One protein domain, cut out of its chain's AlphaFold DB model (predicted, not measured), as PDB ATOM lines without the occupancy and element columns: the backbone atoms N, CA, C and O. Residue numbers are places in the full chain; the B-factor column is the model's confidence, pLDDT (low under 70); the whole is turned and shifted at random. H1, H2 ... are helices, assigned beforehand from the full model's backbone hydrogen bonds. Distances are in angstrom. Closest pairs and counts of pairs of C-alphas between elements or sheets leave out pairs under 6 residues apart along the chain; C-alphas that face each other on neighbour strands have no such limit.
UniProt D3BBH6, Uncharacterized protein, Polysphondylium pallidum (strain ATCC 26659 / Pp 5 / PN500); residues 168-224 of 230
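AT A GLANCE: This is residues 168 to 224 of the 230 residues of an uncharacterized protein of Polysphondylium pallidum (strain ATCC 26659 / Pp 5 / PN500) (UniProt D3BBH6). Two long helices, H1 and H3, make a wide, open V, the last residues of H1 meeting the middle of H3, while the shorter H2 lies across the closed side of the V. Residues 168 to 178 of H1 and residues 217 to 224 stick out as two free arms. The printed part has 57 residues with three named helices, H1, H2 and H3 in chain order, and no named strand; the class is all helix. It is loose, with a radius of gyration of the C-alphas of 12.8 A and spans of 39 by 27 by 18 A.

HOW THE PARTS SIT: H1, residues 168 to 185, touches H3, residues 208 to 222, with residues 183 to 185 alone; the closest C-alphas, of Val 184 and Thr 212, are 5.4 A apart. Their lines are only just about perpendicular, at 72 degrees. H2, residues 192 to 202, and H3 only just touch, only at the corner, with 3 pairs of C-alphas within 8 A; the closest, of Ser 199 and Leu 208, are 6.1 A apart. Their lines are about perpendicular, at 89 degrees. H1 and H2 are only just apart, their closest C-alphas 8.5 A from each other. In H1, H2 and H3 every O i to N i+4 pair is within hydrogen-bond range.

IN THESE COORDINATES: H1 is 25.9 A long from C-alpha 168 at (192.475, 175.522, 195.922). H2 measures 15.2 A and H3 21.0 A, ending at C-alpha 222 at (172.115, 176.326, 165.289).

THE WHOLE: The C-alphas of Asp 168 and His 224, the two farthest apart, are 39.5 A from each other. The printed part has no cut; the H1 to H2 link is short, the H2 to H3 link tight. Residues 204 to 206 are under pLDDT 70.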
ATOM      1  N   ASP A 168     192.518 176.939 196.291       84.25
ATOM      2  CA  ASP A 168     192.475 175.522 195.922       84.25
ATOM      3  C   ASP A 168     191.151 175.143 195.240       84.25
ATOM      4  O   ASP A 168     191.152 174.511 194.183       84.25
ATOM      5  N   SER A 169     190.027 175.603 195.792       89.62
ATOM      6  CA  SER A 169     188.693 175.373 195.232       89.62
ATOM      7  C   SER A 169     188.518 176.099 193.900       89.62
ATOM      8  O   SER A 169     188.041 175.510 192.932       89.62
ATOM      9  N   ALA A 170     188.964 177.356 193.809       90.25
ATOM     10  CA  ALA A 170     188.919 178.120 192.563       90.25
ATOM     11  C   ALA A 170     189.774 177.469 191.461       90.25
ATOM     12  O   ALA A 170     189.320 177.334 190.323       90.25
ATOM     13  N   LEU A 171     190.981 177.007 191.807       88.62
ATOM     14  CA  LEU A 171     191.863 176.284 190.891       88.62
ATOM     15  C   LEU A 171     191.230 174.965 190.434       88.62
ATOM     16  O   LEU A 171     191.271 174.639 189.249       88.62
ATOM     17  N   PHE A 172     190.613 174.225 191.356       89.50
ATOM     18  CA  PHE A 172     189.907 172.991 191.035       89.50
ATOM     19  C   PHE A 172     188.732 173.238 190.083       89.50
ATOM     20  O   PHE A 172     188.616 172.539 189.071       89.50
ATOM     21  N   CYS A 173     187.899 174.246 190.358       94.12
ATOM     22  CA  CYS A 173     186.805 174.648 189.478       94.12
ATOM     23  C   CYS A 173     187.327 175.018 188.090       94.12
ATOM     24  O   CYS A 173     186.841 174.475 187.104       94.12
ATOM     25  N   PHE A 174     188.362 175.855 188.008       94.31
ATOM     26  CA  PHE A 174     188.957 176.268 186.740       94.31
ATOM     27  C   PHE A 174     189.481 175.075 185.923       94.31
ATOM     28  O   PHE A 174     189.093 174.896 184.768       94.31
ATOM     29  N   CYS A 175     190.300 174.210 186.528       91.56
ATOM     30  CA  CYS A 175     190.819 173.007 185.871       91.56
ATOM     31  C   CYS A 175     189.692 172.077 185.401       91.56
ATOM     32  O   CYS A 175     189.751 171.525 184.301       91.56
ATOM     33  N   THR A 176     188.652 171.921 186.221       89.94
ATOM     34  CA  THR A 176     187.496 171.076 185.909       89.94
ATOM     35  C   THR A 176     186.664 171.667 184.769       89.94
ATOM     36  O   THR A 176     186.279 170.932 183.861       89.94
ATOM     37  N   THR A 177     186.456 172.986 184.741       93.44
ATOM     38  CA  THR A 177     185.796 173.691 183.633       93.44
ATOM     39  C   THR A 177     186.554 173.498 182.323       93.44
ATOM     40  O   THR A 177     185.939 173.134 181.323       93.44
ATOM     41  N   VAL A 178     187.882 173.668 182.324       92.38
ATOM     42  CA  VAL A 178     188.718 173.452 181.128       92.38
ATOM     43  C   VAL A 178     188.636 171.996 180.654       92.38
ATOM     44  O   VAL A 178     188.478 171.744 179.460       92.38
ATOM     45  N   MET A 179     188.677 171.031 181.576       88.31
ATOM     46  CA  MET A 179     188.554 169.608 181.247       88.31
ATOM     47  C   MET A 179     187.188 169.270 180.631       88.31
ATOM     48  O   MET A 179     187.128 168.575 179.618       88.31
ATOM     49  N   PHE A 180     186.088 169.769 181.206       87.12
ATOM     50  CA  PHE A 180     184.745 169.541 180.661       87.12
ATOM     51  C   PHE A 180     184.523 170.257 179.331       87.12
ATOM     52  O   PHE A 180     183.880 169.698 178.446       87.12
ATOM     53  N   TYR A 181     185.090 171.451 179.159       89.00
ATOM     54  CA  TYR A 181     185.087 172.144 177.877       89.00
ATOM     55  C   TYR A 181     185.765 171.287 176.796       89.00
ATOM     56  O   TYR A 181     185.149 170.993 175.771       89.00
ATOM     57  N   ALA A 182     186.982 170.797 177.058       88.00
ATOM     58  CA  ALA A 182     187.694 169.906 176.141       88.00
ATOM     59  C   ALA A 182     186.913 168.608 175.871       88.00
ATOM     60  O   ALA A 182     186.845 168.143 174.741       88.00
ATOM     61  N   PHE A 183     186.258 168.049 176.889       84.88
ATOM     62  CA  PHE A 183     185.436 166.849 176.754       84.88
ATOM     63  C   PHE A 183     184.209 167.031 175.841       84.88
ATOM     64  O   PHE A 183     183.857 166.104 175.109       84.88
ATOM     65  N   VAL A 184     183.553 168.195 175.866       84.00
ATOM     66  CA  VAL A 184     182.381 168.478 175.016       84.00
ATOM     67  C   VAL A 184     182.799 168.734 173.566       84.00
ATOM     68  O   VAL A 184     182.223 168.152 172.638       84.00
ATOM     69  N   TRP A 185     183.816 169.574 173.364       83.69
ATOM     70  CA  TRP A 185     184.221 170.027 172.032       83.69
ATOM     71  C   TRP A 185     185.166 169.061 171.315       83.69
ATOM     72  O   TRP A 185     184.995 168.832 170.122       83.69
ATOM     73  N   GLU A 186     186.105 168.440 172.029       83.00
ATOM     74  CA  GLU A 186     187.126 167.552 171.462       83.00
ATOM     75  C   GLU A 186     187.351 166.288 172.323       83.00
ATOM     76  O   GLU A 186     188.437 166.057 172.856       83.00
ATOM     77  N   PRO A 187     186.371 165.376 172.432       76.56
ATOM     78  CA  PRO A 187     186.482 164.175 173.265       76.56
ATOM     79  C   PRO A 187     187.631 163.245 172.848       76.56
ATOM     80  O   PRO A 187     188.078 162.428 173.651       76.56
ATOM     81  N   LYS A 188     188.131 163.366 171.609       78.75
ATOM     82  CA  LYS A 188     189.260 162.583 171.084       78.75
ATOM     83  C   LYS A 188     190.602 162.951 171.736       78.75
ATOM     84  O   LYS A 188     191.491 162.103 171.766       78.75
ATOM     85  N   THR A 189     190.761 164.171 172.257       83.44
ATOM     86  CA  THR A 189     192.006 164.611 172.919       83.44
ATOM     87  C   THR A 189     192.080 164.156 174.378       83.44
ATOM     88  O   THR A 189     193.159 164.068 174.967       83.44
ATOM     89  N   VAL A 190     190.935 163.804 174.964       83.19
ATOM     90  CA  VAL A 190     190.817 163.373 176.355       83.19
ATOM     91  C   VAL A 190     191.298 161.927 176.523       83.19
ATOM     92  O   VAL A 190     190.970 161.030 175.746       83.19
ATOM     93  N   ARG A 191     192.066 161.663 177.592       82.81
ATOM     94  CA  ARG A 191     192.626 160.329 177.868       82.81
ATOM     95  C   ARG A 191     191.492 159.291 177.970       82.81
ATOM     96  O   ARG A 191     190.589 159.463 178.792       82.81
ATOM     97  N   PRO A 192     191.554 158.154 177.254       81.69
ATOM     98  CA  PRO A 192     190.453 157.185 177.197       81.69
ATOM     99  C   PRO A 192     190.104 156.575 178.562       81.69
ATOM    100  O   PRO A 192     188.964 156.196 178.810       81.69
ATOM    101  N   SER A 193     191.072 156.515 179.484       83.25
ATOM    102  CA  SER A 193     190.821 156.103 180.870       83.25
ATOM    103  C   SER A 193     189.889 157.064 181.614       83.25
ATOM    104  O   SER A 193     189.076 156.616 182.418       83.25
ATOM    105  N   TYR A 194     189.990 158.369 181.352       84.00
ATOM    106  CA  TYR A 194     189.116 159.373 181.952       84.00
ATOM    107  C   TYR A 194     187.709 159.308 181.353       84.00
ATOM    108  O   TYR A 194     186.738 159.347 182.098       84.00
ATOM    109  N   LEU A 195     187.582 159.074 180.043       81.56
ATOM    110  CA  LEU A 195     186.280 158.837 179.400       81.56
ATOM    111  C   LEU A 195     185.548 157.633 180.010       81.56
ATOM    112  O   LEU A 195     184.363 157.729 180.316       81.56
ATOM    113  N   LYS A 196     186.264 156.525 180.256       83.50
ATOM    114  CA  LYS A 196     185.713 155.342 180.945       83.50
ATOM    115  C   LYS A 196     185.284 155.642 182.381       83.50
ATOM    116  O   LYS A 196     184.293 155.099 182.863       83.50
ATOM    117  N   PHE A 197     186.045 156.478 183.084       84.69
ATOM    118  CA  PHE A 197     185.673 156.925 184.422       84.69
ATOM    119  C   PHE A 197     184.402 157.779 184.380       84.69
ATOM    120  O   PHE A 197     183.459 157.490 185.114       84.69
ATOM    121  N   LEU A 198     184.331 158.759 183.477       83.19
ATOM    122  CA  LEU A 198     183.146 159.592 183.298       83.19
ATOM    123  C   LEU A 198     181.918 158.753 182.933       83.19
ATOM    124  O   LEU A 198     180.869 158.942 183.542       83.19
ATOM    125  N   SER A 199     182.035 157.787 182.014       82.12
ATOM    126  CA  SER A 199     180.913 156.909 181.649       82.12
ATOM    127  C   SER A 199     180.456 156.039 182.818       82.12
ATOM    128  O   SER A 199     179.266 155.783 182.972       82.12
ATOM    129  N   LYS A 200     181.389 155.619 183.682       84.62
ATOM    130  CA  LYS A 200     181.065 154.888 184.909       84.62
ATOM    131  C   LYS A 200     180.322 155.769 185.919       84.62
ATOM    132  O   LYS A 200     179.363 155.301 186.522       84.62
ATOM    133  N   VAL A 201     180.744 157.023 186.095       85.12
ATOM    134  CA  VAL A 201     180.114 157.976 187.029       85.12
ATOM    135  C   VAL A 201     178.747 158.451 186.526       85.12
ATOM    136  O   VAL A 201     177.809 158.541 187.311       85.12
ATOM    137  N   ALA A 202     178.604 158.709 185.224       80.75
ATOM    138  CA  ALA A 202     177.341 159.143 184.616       80.75
ATOM    139  C   ALA A 202     176.290 158.026 184.490       80.75
ATOM    140  O   ALA A 202     175.126 158.302 184.189       80.75
ATOM    141  N   GLY A 203     176.689 156.777 184.735       77.94
ATOM    142  CA  GLY A 203     175.838 155.601 184.651       77.94
ATOM    143  C   GLY A 203     175.919 154.915 183.289       77.94
ATOM    144  O   GLY A 203     175.776 155.532 182.235       77.94
ATOM    145  N   GLU A 204     176.068 153.591 183.330       69.44
ATOM    146  CA  GLU A 204     176.300 152.699 182.182       69.44
ATOM    147  C   GLU A 204     175.231 152.795 181.076       69.44
ATOM    148  O   GLU A 204     175.496 152.495 179.916       69.44
ATOM    149  N   LYS A 205     174.030 153.286 181.406       63.06
ATOM    150  CA  LYS A 205     172.919 153.455 180.457       63.06
ATOM    151  C   LYS A 205     173.080 154.652 179.513       63.06
ATOM    152  O   LYS A 205     172.343 154.740 178.534       63.06
ATOM    153  N   ARG A 206     173.989 155.596 179.795       67.75
ATOM    154  CA  ARG A 206     174.197 156.793 178.967       67.75
ATOM    155  C   ARG A 206     175.583 156.754 178.339       67.75
ATOM    156  O   ARG A 206     176.590 156.975 179.005       67.75
ATOM    157  N   ASN A 207     175.632 156.537 177.026       73.06
ATOM    158  CA  ASN A 207     176.855 156.732 176.255       73.06
ATOM    159  C   ASN A 207     177.165 158.233 176.184       73.06
ATOM    160  O   ASN A 207     176.696 158.935 175.291       73.06
ATOM    161  N   LEU A 208     177.944 158.733 177.145       78.00
ATOM    162  CA  LEU A 208     178.307 160.149 177.228       78.00
ATOM    163  C   LEU A 208     178.912 160.688 175.929       78.00
ATOM    164  O   LEU A 208     178.610 161.813 175.558       78.00
ATOM    165  N   ALA A 209     179.707 159.875 175.228       74.75
ATOM    166  CA  ALA A 209     180.267 160.241 173.931       74.75
ATOM    167  C   ALA A 209     179.170 160.537 172.895       74.75
ATOM    168  O   ALA A 209     179.261 161.509 172.164       74.75
ATOM    169  N   GLN A 210     178.087 159.754 172.865       77.81
ATOM    170  CA  GLN A 210     176.966 160.012 171.955       77.81
ATOM    171  C   GLN A 210     176.184 161.267 172.354       77.81
ATOM    172  O   GLN A 210     175.684 161.987 171.493       77.81
ATOM    173  N   VAL A 211     176.063 161.534 173.657       80.88
ATOM    174  CA  VAL A 211     175.382 162.732 174.161       80.88
ATOM    175  C   VAL A 211     176.165 163.992 173.792       80.88
ATOM    176  O   VAL A 211     175.565 164.947 173.306       80.88
ATOM    177  N   THR A 212     177.488 164.000 173.975       84.25
ATOM    178  CA  THR A 212     178.321 165.155 173.613       84.25
ATOM    179  C   THR A 212     178.393 165.376 172.105       84.25
ATOM    180  O   THR A 212     178.330 166.527 171.686       84.25
ATOM    181  N   GLU A 213     178.434 164.316 171.288       82.62
ATOM    182  CA  GLU A 213     178.337 164.446 169.824       82.62
ATOM    183  C   GLU A 213     177.005 165.085 169.399       82.62
ATOM    184  O   GLU A 213     177.014 166.055 168.649       82.62
ATOM    185  N   LYS A 214     175.864 164.649 169.954       84.94
ATOM    186  CA  LYS A 214     174.559 165.268 169.647       84.94
ATOM    187  C   LYS A 214     174.472 166.732 170.072       84.94
ATOM    188  O   LYS A 214     173.940 167.554 169.331       84.94
ATOM    189  N   ILE A 215     174.971 167.069 171.264       86.06
ATOM    190  CA  ILE A 215     175.019 168.464 171.734       86.06
ATOM    191  C   ILE A 215     175.853 169.311 170.767       86.06
ATOM    192  O   ILE A 215     175.457 170.425 170.423       86.06
ATOM    193  N   ARG A 216     176.980 168.764 170.301       85.38
ATOM    194  CA  ARG A 216     177.845 169.419 169.327       85.38
ATOM    195  C   ARG A 216     177.111 169.632 168.003       85.38
ATOM    196  O   ARG A 216     177.043 170.766 167.546       85.38
ATOM    197  N   GLU A 217     176.514 168.592 167.428       86.00
ATOM    198  CA  GLU A 217     175.746 168.684 166.177       86.00
ATOM    199  C   GLU A 217     174.659 169.762 166.243       86.00
ATOM    200  O   GLU A 217     174.573 170.602 165.347       86.00
ATOM    201  N   ILE A 218     173.882 169.803 167.331       87.62
ATOM    202  CA  ILE A 218     172.852 170.830 167.545       87.62
ATOM    203  C   ILE A 218     173.469 172.234 167.550       87.62
ATOM    204  O   ILE A 218     172.920 173.146 166.934       87.62
ATOM    205  N   TYR A 219     174.617 172.420 168.206       88.00
ATOM    206  CA  TYR A 219     175.307 173.707 168.226       88.00
ATOM    207  C   TYR A 219     175.801 174.139 166.835       88.00
ATOM    208  O   TYR A 219     175.632 175.303 166.469       88.00
ATOM    209  N   TYR A 220     176.390 173.229 166.050       87.25
ATOM    210  CA  TYR A 220     176.850 173.544 164.689       87.25
ATOM    211  C   TYR A 220     175.674 173.885 163.762       87.25
ATOM    212  O   TYR A 220     175.737 174.885 163.048       87.25
ATOM    213  N   LEU A 221     174.570 173.133 163.845       89.19
ATOM    214  CA  LEU A 221     173.341 173.408 163.091       89.19
ATOM    215  C   LEU A 221     172.721 174.759 163.472       89.19
ATOM    216  O   LEU A 221     172.344 175.529 162.592       89.19
ATOM    217  N   SER A 222     172.660 175.065 164.771       92.25
ATOM    218  CA  SER A 222     172.115 176.326 165.289       92.25
ATOM    219  C   SER A 222     172.912 177.558 164.856       92.25
ATOM    220  O   SER A 222     172.342 178.641 164.786       92.25
ATOM    221  N   ASN A 223     174.217 177.419 164.619       89.94
ATOM    222  CA  ASN A 223     175.097 178.526 164.232       89.94
ATOM    223  C   ASN A 223     175.453 178.523 162.734       89.94
ATOM    224  O   ASN A 223     176.316 179.293 162.321       89.94
ATOM    225  N   HIS A 224     174.819 177.664 161.924       88.69
ATOM    226  CA  HIS A 224     175.126 177.489 160.496       88.69
ATOM    227  C   HIS A 224     176.615 177.209 160.205       88.69
ATOM    228  O   HIS A 224     177.146 177.609 159.169       88.69
TER     229      HIS A 224